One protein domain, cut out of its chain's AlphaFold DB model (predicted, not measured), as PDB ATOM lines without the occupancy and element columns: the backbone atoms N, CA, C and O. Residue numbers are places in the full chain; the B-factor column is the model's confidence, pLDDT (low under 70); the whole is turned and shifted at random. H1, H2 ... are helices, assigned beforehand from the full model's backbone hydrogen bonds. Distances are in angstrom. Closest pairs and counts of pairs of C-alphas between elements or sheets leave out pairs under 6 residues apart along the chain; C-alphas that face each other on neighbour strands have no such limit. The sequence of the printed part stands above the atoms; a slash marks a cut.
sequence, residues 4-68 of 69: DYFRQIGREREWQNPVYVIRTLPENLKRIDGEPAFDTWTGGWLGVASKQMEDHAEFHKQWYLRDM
ATOM      1  N   ASP A   4      26.136  47.826  22.376       96.81
ATOM      2  CA  ASP A   4      27.308  47.328  21.654       96.81
ATOM      3  C   ASP A   4      27.279  45.808  21.494       96.81
ATOM      4  O   ASP A   4      27.526  45.317  20.392       96.81
ATOM      5  N   TYR A   5      26.856  45.074  22.527       95.38
ATOM      6  CA  TYR A   5      26.654  43.628  22.427       95.38
ATOM      7  C   TYR A   5      25.521  43.281  21.449       95.38
ATOM      8  O   TYR A   5      25.668  42.405  20.597       95.38
ATOM      9  N   PHE A   6      24.416  44.036  21.474       95.94
ATOM     10  CA  PHE A   6      23.339  43.864  20.492       95.94
ATOM     11  C   PHE A   6      23.834  44.048  19.048       95.94
ATOM     12  O   PHE A   6      23.514  43.264  18.152       95.94
ATOM     13  N   ARG A   7      24.661  45.073  18.818       96.88
ATOM     14  CA  ARG A   7      25.261  45.353  17.509       96.88
ATOM     15  C   ARG A   7      26.237  44.263  17.080       96.88
ATOM     16  O   ARG A   7      26.295  43.950  15.890       96.88
ATOM     17  N   GLN A   8      26.988  43.699  18.022       95.12
ATOM     18  CA  GLN A   8      27.874  42.569  17.775       95.12
ATOM     19  C   GLN A   8      27.078  41.363  17.266       95.12
ATOM     20  O   GLN A   8      27.356  40.909  16.160       95.12
ATOM     21  N   ILE A   9      26.024  40.935  17.975       95.62
ATOM     22  CA  ILE A   9      25.145  39.837  17.522       95.62
ATOM     23  C   ILE A   9      24.634  40.098  16.099       95.62
ATOM     24  O   ILE A   9      24.653  39.204  15.256       95.62
ATOM     25  N   GLY A  10      24.207  41.330  15.803       95.19
ATOM     26  CA  GLY A  10      23.728  41.703  14.470       95.19
ATOM     27  C   GLY A  10      24.774  41.524  13.362       95.19
ATOM     28  O   GLY A  10      24.437  41.033  12.288       95.19
ATOM     29  N   ARG A  11      26.039  41.880  13.621       96.12
ATOM     30  CA  ARG A  11      27.164  41.689  12.680       96.12
ATOM     31  C   ARG A  11      27.575  40.226  12.548       96.12
ATOM     32  O   ARG A  11      28.014  39.798  11.487       96.12
ATOM     33  N   GLU A  12      27.464  39.485  13.638       95.38
ATOM     34  CA  GLU A  12      27.857  38.082  13.728       95.38
ATOM     35  C   GLU A  12      26.796  37.136  13.160       95.38
ATOM     36  O   GLU A  12      27.116  36.009  12.797       95.38
ATOM     37  N   ARG A  13      25.551  37.602  13.009       91.94
ATOM     38  CA  ARG A  13      24.398  36.811  12.557       91.94
ATOM     39  C   ARG A  13      24.654  35.978  11.294       91.94
ATOM     40  O   ARG A  13      24.058  34.915  11.155       91.94
ATOM     41  N   GLU A  14      25.465  36.469  10.359       92.31
ATOM     42  CA  GLU A  14      25.711  35.793   9.077       92.31
ATOM     43  C   GLU A  14      26.660  34.592   9.177       92.31
ATOM     44  O   GLU A  14      26.579  33.690   8.346       92.31
ATOM     45  N   TRP A  15      27.554  34.565  10.168       93.12
ATOM     46  CA  TRP A  15      28.661  33.601  10.217       93.12
ATOM     47  C   TRP A  15      28.820  32.894  11.563       93.12
ATOM     48  O   TRP A  15      29.385  31.801  11.618       93.12
ATOM     49  N   GLN A  16      28.321  33.481  12.649       94.69
ATOM     50  CA  GLN A  16      28.411  32.899  13.975       94.69
ATOM     51  C   GLN A  16      27.339  31.834  14.169       94.69
ATOM     52  O   GLN A  16      26.179  31.990  13.784       94.69
ATOM     53  N   ASN A  17      27.727  30.736  14.817       94.19
ATOM     54  CA  ASN A  17      26.799  29.665  15.141       94.19
ATOM     55  C   ASN A  17      25.674  30.199  16.059       94.19
ATOM     56  O   ASN A  17      25.980  30.674  17.156       94.19
ATOM     57  N   PRO A  18      24.385  30.071  15.688       92.75
ATOM     58  CA  PRO A  18      23.265  30.530  16.512       92.75
ATOM     59  C   PRO A  18      23.258  29.958  17.935       92.75
ATOM     60  O   PRO A  18      22.840  30.639  18.867       92.75
ATOM     61  N   VAL A  19      23.781  28.742  18.132       93.06
ATOM     62  CA  VAL A  19      23.923  28.116  19.459       93.06
ATOM     63  C   VAL A  19      24.824  28.944  20.378       93.06
ATOM     64  O   VAL A  19      24.591  29.004  21.583       93.06
ATOM     65  N   TYR A  20      25.831  29.621  19.822       93.56
ATOM     66  CA  TYR A  20      26.683  30.516  20.596       93.56
ATOM     67  C   TYR A  20      25.891  31.704  21.145       93.56
ATOM     68  O   TYR A  20      26.030  32.038  22.319       93.56
ATOM     69  N   VAL A  21      25.044  32.316  20.316       94.50
ATOM     70  CA  VAL A  21      24.190  33.430  20.746       94.50
ATOM     71  C   VAL A  21      23.187  32.940  21.788       94.50
ATOM     72  O   VAL A  21      23.070  33.550  22.840       94.50
ATOM     73  N   ILE A  22      22.537  31.797  21.548       94.06
ATOM     74  CA  ILE A  22      21.575  31.183  22.478       94.06
ATOM     75  C   ILE A  22      22.166  31.010  23.883       94.06
ATOM     76  O   ILE A  22      21.531  31.403  24.859       94.06
ATOM     77  N   ARG A  23      23.386  30.469  23.997       93.62
ATOM     78  CA  ARG A  23      24.003  30.197  25.306       93.62
ATOM     79  C   ARG A  23      24.573  31.448  25.997       93.62
ATOM     80  O   ARG A  23      24.674  31.468  27.210       93.62
ATOM     81  N   THR A  24      24.960  32.485  25.254       95.12
ATOM     82  CA  THR A  24      25.621  33.681  25.833       95.12
ATOM     83  C   THR A  24      24.693  34.887  25.977       95.12
ATOM     84  O   THR A  24      25.012  35.843  26.684       95.12
ATOM     85  N   LEU A  25      23.530  34.881  25.318       95.94
ATOM     86  CA  LEU A  25      22.573  35.984  25.372       95.94
ATOM     87  C   LEU A  25      22.086  36.289  26.802       95.94
ATOM     88  O   LEU A  25      22.129  37.470  27.149       95.94
ATOM     89  N   PRO A  26      21.662  35.307  27.633       97.25
ATOM     90  CA  PRO A  26      21.131  35.593  28.969       97.25
ATOM     91  C   PRO A  26      22.101  36.375  29.863       97.25
ATOM     92  O   PRO A  26      21.687  37.344  30.495       97.25
ATOM     93  N   GLU A  27      23.395  36.045  29.819       97.44
ATOM     94  CA  GLU A  27      24.460  36.707  30.596       97.44
ATOM     95  C   GLU A  27      24.606  38.208  30.260       97.44
ATOM     96  O   GLU A  27      25.155  38.981  31.039       97.44
ATOM     97  N   ASN A  28      24.097  38.646  29.102       97.19
ATOM     98  CA  ASN A  28      24.152  40.034  28.633       97.19
ATOM     99  C   ASN A  28      22.809  40.781  28.780       97.19
ATOM    100  O   ASN A  28      22.679  41.957  28.398       97.19
ATOM    101  N   LEU A  29      21.778  40.115  29.304       96.25
ATOM    102  CA  LEU A  29      20.490  40.737  29.580       96.25
ATOM    103  C   LEU A  29      20.552  41.548  30.876       96.25
ATOM    104  O   LEU A  29      21.224  41.196  31.839       96.25
ATOM    105  N   LYS A  30      19.805  42.651  30.889       96.25
ATOM    106  CA  LYS A  30      19.663  43.528  32.054       96.25
ATOM    107  C   LYS A  30      18.187  43.695  32.367       96.25
ATOM    108  O   LYS A  30      17.372  43.720  31.439       96.25
ATOM    109  N   ARG A  31      17.871  43.826  33.649       93.88
ATOM    110  CA  ARG A  31      16.565  44.254  34.150       93.88
ATOM    111  C   ARG A  31      16.346  45.737  33.837       93.88
ATOM    112  O   ARG A  31      17.241  46.429  33.349       93.88
ATOM    113  N   ILE A  32      15.129  46.220  34.079       91.62
ATOM    114  CA  ILE A  32      14.748  47.612  33.781       91.62
ATOM    115  C   ILE A  32      15.514  48.635  34.630       91.62
ATOM    116  O   ILE A  32      15.724  49.762  34.194       91.62
ATOM    117  N   ASP A  33      15.950  48.227  35.819       95.38
ATOM    118  CA  ASP A  33      16.798  48.999  36.731       95.38
ATOM    119  C   ASP A  33      18.281  49.007  36.316       95.38
ATOM    120  O   ASP A  33      19.071  49.752  36.886       95.38
ATOM    121  N   GLY A  34      18.652  48.240  35.286       94.62
ATOM    122  CA  GLY A  34      20.008  48.166  34.749       94.62
ATOM    123  C   GLY A  34      20.870  47.054  35.346       94.62
ATOM    124  O   GLY A  34      21.953  46.809  34.812       94.62
ATOM    125  N   GLU A  35      20.394  46.346  36.372       96.25
ATOM    126  CA  GLU A  35      21.120  45.219  36.963       96.25
ATOM    127  C   GLU A  35      21.131  44.002  36.020       96.25
ATOM    128  O   GLU A  35      20.200  43.833  35.216       96.25
ATOM    129  N   PRO A  36      22.153  43.126  36.087       96.81
ATOM    130  CA  PRO A  36      22.164  41.872  35.340       96.81
ATOM    131  C   PRO A  36      20.893  41.048  35.591       96.81
ATOM    132  O   PRO A  36      20.420  40.902  36.720       96.81
ATOM    133  N   ALA A  37      20.300  40.519  34.520       96.56
ATOM    134  CA  ALA A  37      19.119  39.663  34.636       96.56
ATOM    135  C   ALA A  37      19.483  38.222  35.029       96.56
ATOM    136  O   ALA A  37      18.690  37.572  35.715       96.56
ATOM    137  N   PHE A  38      20.672  37.776  34.615       97.50
ATOM    138  CA  PHE A  38      21.259  36.459  34.855       97.50
ATOM    139  C   PHE A  38      22.734  36.619  35.241       97.50
ATOM    140  O   PHE A  38      23.359  37.630  34.908       97.50
ATOM    141  N   ASP A  39      23.277  35.622  35.937       96.69
ATOM    142  CA  ASP A  39      24.681  35.592  36.344       96.69
ATOM    143  C   ASP A  39      25.603  35.176  35.186       96.69
ATOM    144  O   ASP A  39      25.160  34.718  34.137       96.69
ATOM    145  N   THR A  40      26.915  35.328  35.380       96.88
ATOM    146  CA  THR A  40      27.941  34.778  34.481       96.88
ATOM    147  C   THR A  40      28.605  33.572  35.129       96.88
ATOM    148  O   THR A  40      29.028  33.630  36.286       96.88
ATOM    149  N   TRP A  41      28.756  32.487  34.373       97.44
ATOM    150  CA  TRP A  41      29.262  31.230  34.913       97.44
ATOM    151  C   TRP A  41      30.749  31.025  34.635       97.44
ATOM    152  O   TRP A  41      31.237  31.194  33.519       97.44
ATOM    153  N   THR A  42      31.475  30.570  35.654       97.00
ATOM    154  CA  THR A  42      32.894  30.200  35.552       97.00
ATOM    155  C   THR A  42      33.095  28.729  35.903       97.00
ATOM    156  O   THR A  42      32.437  28.219  36.808       97.00
ATOM    157  N   GLY A  43      34.028  28.042  35.237       96.38
ATOM    158  CA  GLY A  43      34.351  26.639  35.514       96.38
ATOM    159  C   GLY A  43      34.676  25.845  34.250       96.38
ATOM    160  O   GLY A  43      35.113  26.399  33.244       96.38
ATOM    161  N   GLY A  44      34.467  24.527  34.300       97.50
ATOM    162  CA  GLY A  44      34.621  23.661  33.129       97.50
ATOM    163  C   GLY A  44      33.569  23.960  32.058       97.50
ATOM    164  O   GLY A  44      32.409  24.212  32.382       97.50
ATOM    165  N   TRP A  45      33.959  23.880  30.782       95.00
ATOM    166  CA  TRP A  45      33.114  24.285  29.648       95.00
ATOM    167  C   TRP A  45      31.746  23.588  29.614       95.00
ATOM    168  O   TRP A  45      30.760  24.223  29.258       95.00
ATOM    169  N   LEU A  46      31.674  22.312  30.016       96.50
ATOM    170  CA  LEU A  46      30.416  21.566  30.074       96.50
ATOM    171  C   LEU A  46      29.480  22.129  31.152       96.50
ATOM    172  O   LEU A  46      28.309  22.348  30.880       96.50
ATOM    173  N   GLY A  47      30.006  22.412  32.347       97.44
ATOM    174  CA  GLY A  47      29.217  22.978  33.444       97.44
ATOM    175  C   GLY A  47      28.737  24.398  33.141       97.44
ATOM    176  O   GLY A  47      27.569  24.705  33.358       97.44
ATOM    177  N   VAL A  48      29.615  25.229  32.569       97.50
ATOM    178  CA  VAL A  48      29.268  26.583  32.106       97.50
ATOM    179  C   VAL A  48      28.167  26.521  31.047       97.50
ATOM    180  O   VAL A  48      27.145  27.183  31.190       97.50
ATOM    181  N   ALA A  49      28.323  25.670  30.027       96.00
ATOM    182  CA  ALA A  49      27.323  25.526  28.974       96.00
ATOM    183  C   ALA A  49      25.977  25.003  29.505       96.00
ATOM    184  O   ALA A  49      24.931  25.464  29.057       96.00
ATOM    185  N   SER A  50      25.977  24.071  30.465       97.00
ATOM    186  CA  SER A  50      24.743  23.605  31.109       97.00
ATOM    187  C   SER A  50      24.005  24.743  31.811       97.00
ATOM    188  O   SER A  50      22.806  24.902  31.596       97.00
ATOM    189  N   LYS A  51      24.715  25.573  32.584       98.31
ATOM    190  CA  LYS A  51      24.118  26.719  33.284       98.31
ATOM    191  C   LYS A  51      23.594  27.801  32.347       98.31
ATOM    192  O   LYS A  51      22.460  28.238  32.490       98.31
ATOM    193  N   GLN A  52      24.352  28.123  31.308       98.00
ATOM    194  CA  GLN A  52      23.911  29.013  30.235       98.00
ATOM    195  C   GLN A  52      22.601  28.553  29.568       98.00
ATOM    196  O   GLN A  52      21.728  29.363  29.251       98.00
ATOM    197  N   MET A  53      22.433  27.242  29.364       97.62
ATOM    198  CA  MET A  53      21.199  26.689  28.799       97.62
ATOM    199  C   MET A  53      20.027  26.706  29.794       97.62
ATOM    200  O   MET A  53      18.888  26.902  29.367       97.62
ATOM    201  N   GLU A  54      20.284  26.522  31.094       97.81
ATOM    202  CA  GLU A  54      19.279  26.715  32.152       97.81
ATOM    203  C   GLU A  54      18.757  28.163  32.147       97.81
ATOM    204  O   GLU A  54      17.541  28.371  32.102       97.81
ATOM    205  N   ASP A  55      19.658  29.147  32.080       97.88
ATOM    206  CA  ASP A  55      19.303  30.570  32.014       97.88
ATOM    207  C   ASP A  55      18.519  30.913  30.746       97.88
ATOM    208  O   ASP A  55      17.528  31.639  30.799       97.88
ATOM    209  N   HIS A  56      18.900  30.349  29.597       96.38
ATOM    210  CA  HIS A  56      18.156  30.532  28.351       96.38
ATOM    211  C   HIS A  56      16.717  29.997  28.452       96.38
ATOM    212  O   HIS A  56      15.769  30.644  27.996       96.38
ATOM    213  N   ALA A  57      16.527  28.825  29.067       95.44
ATOM    214  CA  ALA A  57      15.197  28.266  29.289       95.44
ATOM    215  C   ALA A  57      14.364  29.139  30.239       95.44
ATOM    216  O   ALA A  57      13.169  29.337  30.012       95.44
ATOM    217  N   GLU A  58      14.986  29.675  31.288       96.31
ATOM    218  CA  GLU A  58      14.337  30.573  32.239       96.31
ATOM    219  C   GLU A  58      13.970  31.925  31.609       96.31
ATOM    220  O   GLU A  58      12.843  32.395  31.766       96.31
ATOM    221  N   PHE A  59      14.855  32.503  30.796       94.88
ATOM    222  CA  PHE A  59      14.568  33.697  30.004       94.88
ATOM    223  C   PHE A  59      13.310  33.523  29.141       94.88
ATOM    224  O   PHE A  59      12.412  34.366  29.181       94.88
ATOM    225  N   HIS A  60      13.190  32.411  28.413       91.44
ATOM    226  CA  HIS A  60      12.003  32.141  27.597       91.44
ATOM    227  C   HIS A  60      10.713  32.031  28.415       91.44
ATOM    228  O   HIS A  60       9.660  32.491  27.957       91.44
ATOM    229  N   LYS A  61      10.780  31.455  29.621       92.38
ATOM    230  CA  LYS A  61       9.622  31.395  30.520       92.38
ATOM    231  C   LYS A  61       9.165  32.788  30.933       92.38
ATOM    232  O   LYS A  61       7.977  33.085  30.847       92.38
ATOM    233  N   GLN A  62      10.107  33.636  31.340       90.19
ATOM    234  CA  GLN A  62       9.817  34.993  31.803       90.19
ATOM    235  C   GLN A  62       9.317  35.904  30.683       90.19
ATOM    236  O   GLN A  62       8.459  36.751  30.927       90.19
ATOM    237  N   TRP A  63       9.870  35.749  29.478       84.00
ATOM    238  CA  TRP A  63       9.608  36.665  28.377       84.00
ATOM    239  C   TRP A  63       8.374  36.301  27.555       84.00
ATOM    240  O   TRP A  63       7.596  37.188  27.231       84.00
ATOM    241  N   TYR A  64       8.197  35.026  27.204       78.69
ATOM    242  CA  TYR A  64       7.148  34.625  26.263       78.69
ATOM    243  C   TYR A  64       6.086  33.732  26.903       78.69
ATOM    244  O   TYR A  64       4.900  33.954  26.687       78.69
ATOM    245  N   LEU A  65       6.471  32.749  27.725       74.31
ATOM    246  CA  LEU A  65       5.481  31.822  28.295       74.31
ATOM    247  C   LEU A  65       4.593  32.475  29.355       74.31
ATOM    248  O   LEU A  65       3.438  32.080  29.484       74.31
ATOM    249  N   ARG A  66       5.095  33.483  30.080       72.62
ATOM    250  CA  ARG A  66       4.276  34.273  31.009       72.62
ATOM    251  C   ARG A  66       3.123  34.987  30.304       72.62
ATOM    252  O   ARG A  66       2.062  35.110  30.892       72.62
ATOM    253  N   ASP A  67       3.326  35.427  29.068       64.75
ATOM    254  CA  ASP A  67       2.312  36.161  28.305       64.75
ATOM    255  C   ASP A  67       1.335  35.210  27.572       64.75
ATOM    256  O   ASP A  67       0.343  35.660  27.002       64.75
ATOM    257  N   MET A  68       1.601  33.893  27.580       68.25
ATOM    258  CA  MET A  68       0.730  32.849  27.012       68.25
ATOM    259  C   MET A  68      -0.182  32.154  28.039       68.25
ATOM    260  O   MET A  68      -1.037  31.366  27.628       68.25
TER     261      MET A  68
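Overview. This is residues 4 to 68 of the 69 residues of an uncharacterized protein of Mesorhizobium sp. 113-1-2 (UniProt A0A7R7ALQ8). Look first for the long helix H3: the short helix H2 points its last residues at the middle stretch of H3, like the stem of a T, and H1 folds back loosely beside H2. Between H2 and H3 a long loop, residues 25 to 44, swings out and returns, while residues 61 to 68, the last part of H3 and tiny H4, stick out at one end. You have 65 printed residues, with four named helices in the order H1, H2, H3, H4 and no named strand: an all helix domain. It is only just compact, close to loose, with a radius of gyration of the C-alphas of 12.6 A and spans of 32 by 28 by 25 A.

Arrangement. Start at H1, residues 4 to 12. It is close to but not clearly touching H2, residues 18 to 24; their closest C-alphas, of Ile 9 and Val 21, are 7.2 A apart. Their lines stand at a shallow tilt of 20 degrees, opposite ways. Next find H3, residues 45 to 63, which touches H2 with residues 49 to 56 alone; the closest C-alphas, of Arg 23 and Gln 52, are 5.1 A apart. H2 and H3 are about perpendicular, at 89 degrees. H1 and H3 are apart. H4, residues 65 to 68, and H3 meet only through their link; H4 is apart from H1 and H2. In H1, H2 and H3 every O i to N i+4 pair is within hydrogen-bond range; H4 is too short for such a pair.

Along the chain. Find C-alpha 4 at (27.308, 47.328, 21.654), where H1 begins; it spans 12.2 A, and H2 10.1 A. From C-alpha 45 at (33.114, 24.285, 29.648), H3 runs 26.6 A. H4, 5.0 A long, ends at C-alpha 68, (0.730, 32.849, 27.012).

Size, cuts and confidence. The two C-alphas farthest apart, of Gly 44 and Met 68, are 35.6 A apart. The printed part has no cut; the link from H2 to H3 is long, and the other two are tight. Residues 67 to 68 of the model have pLDDT under 70.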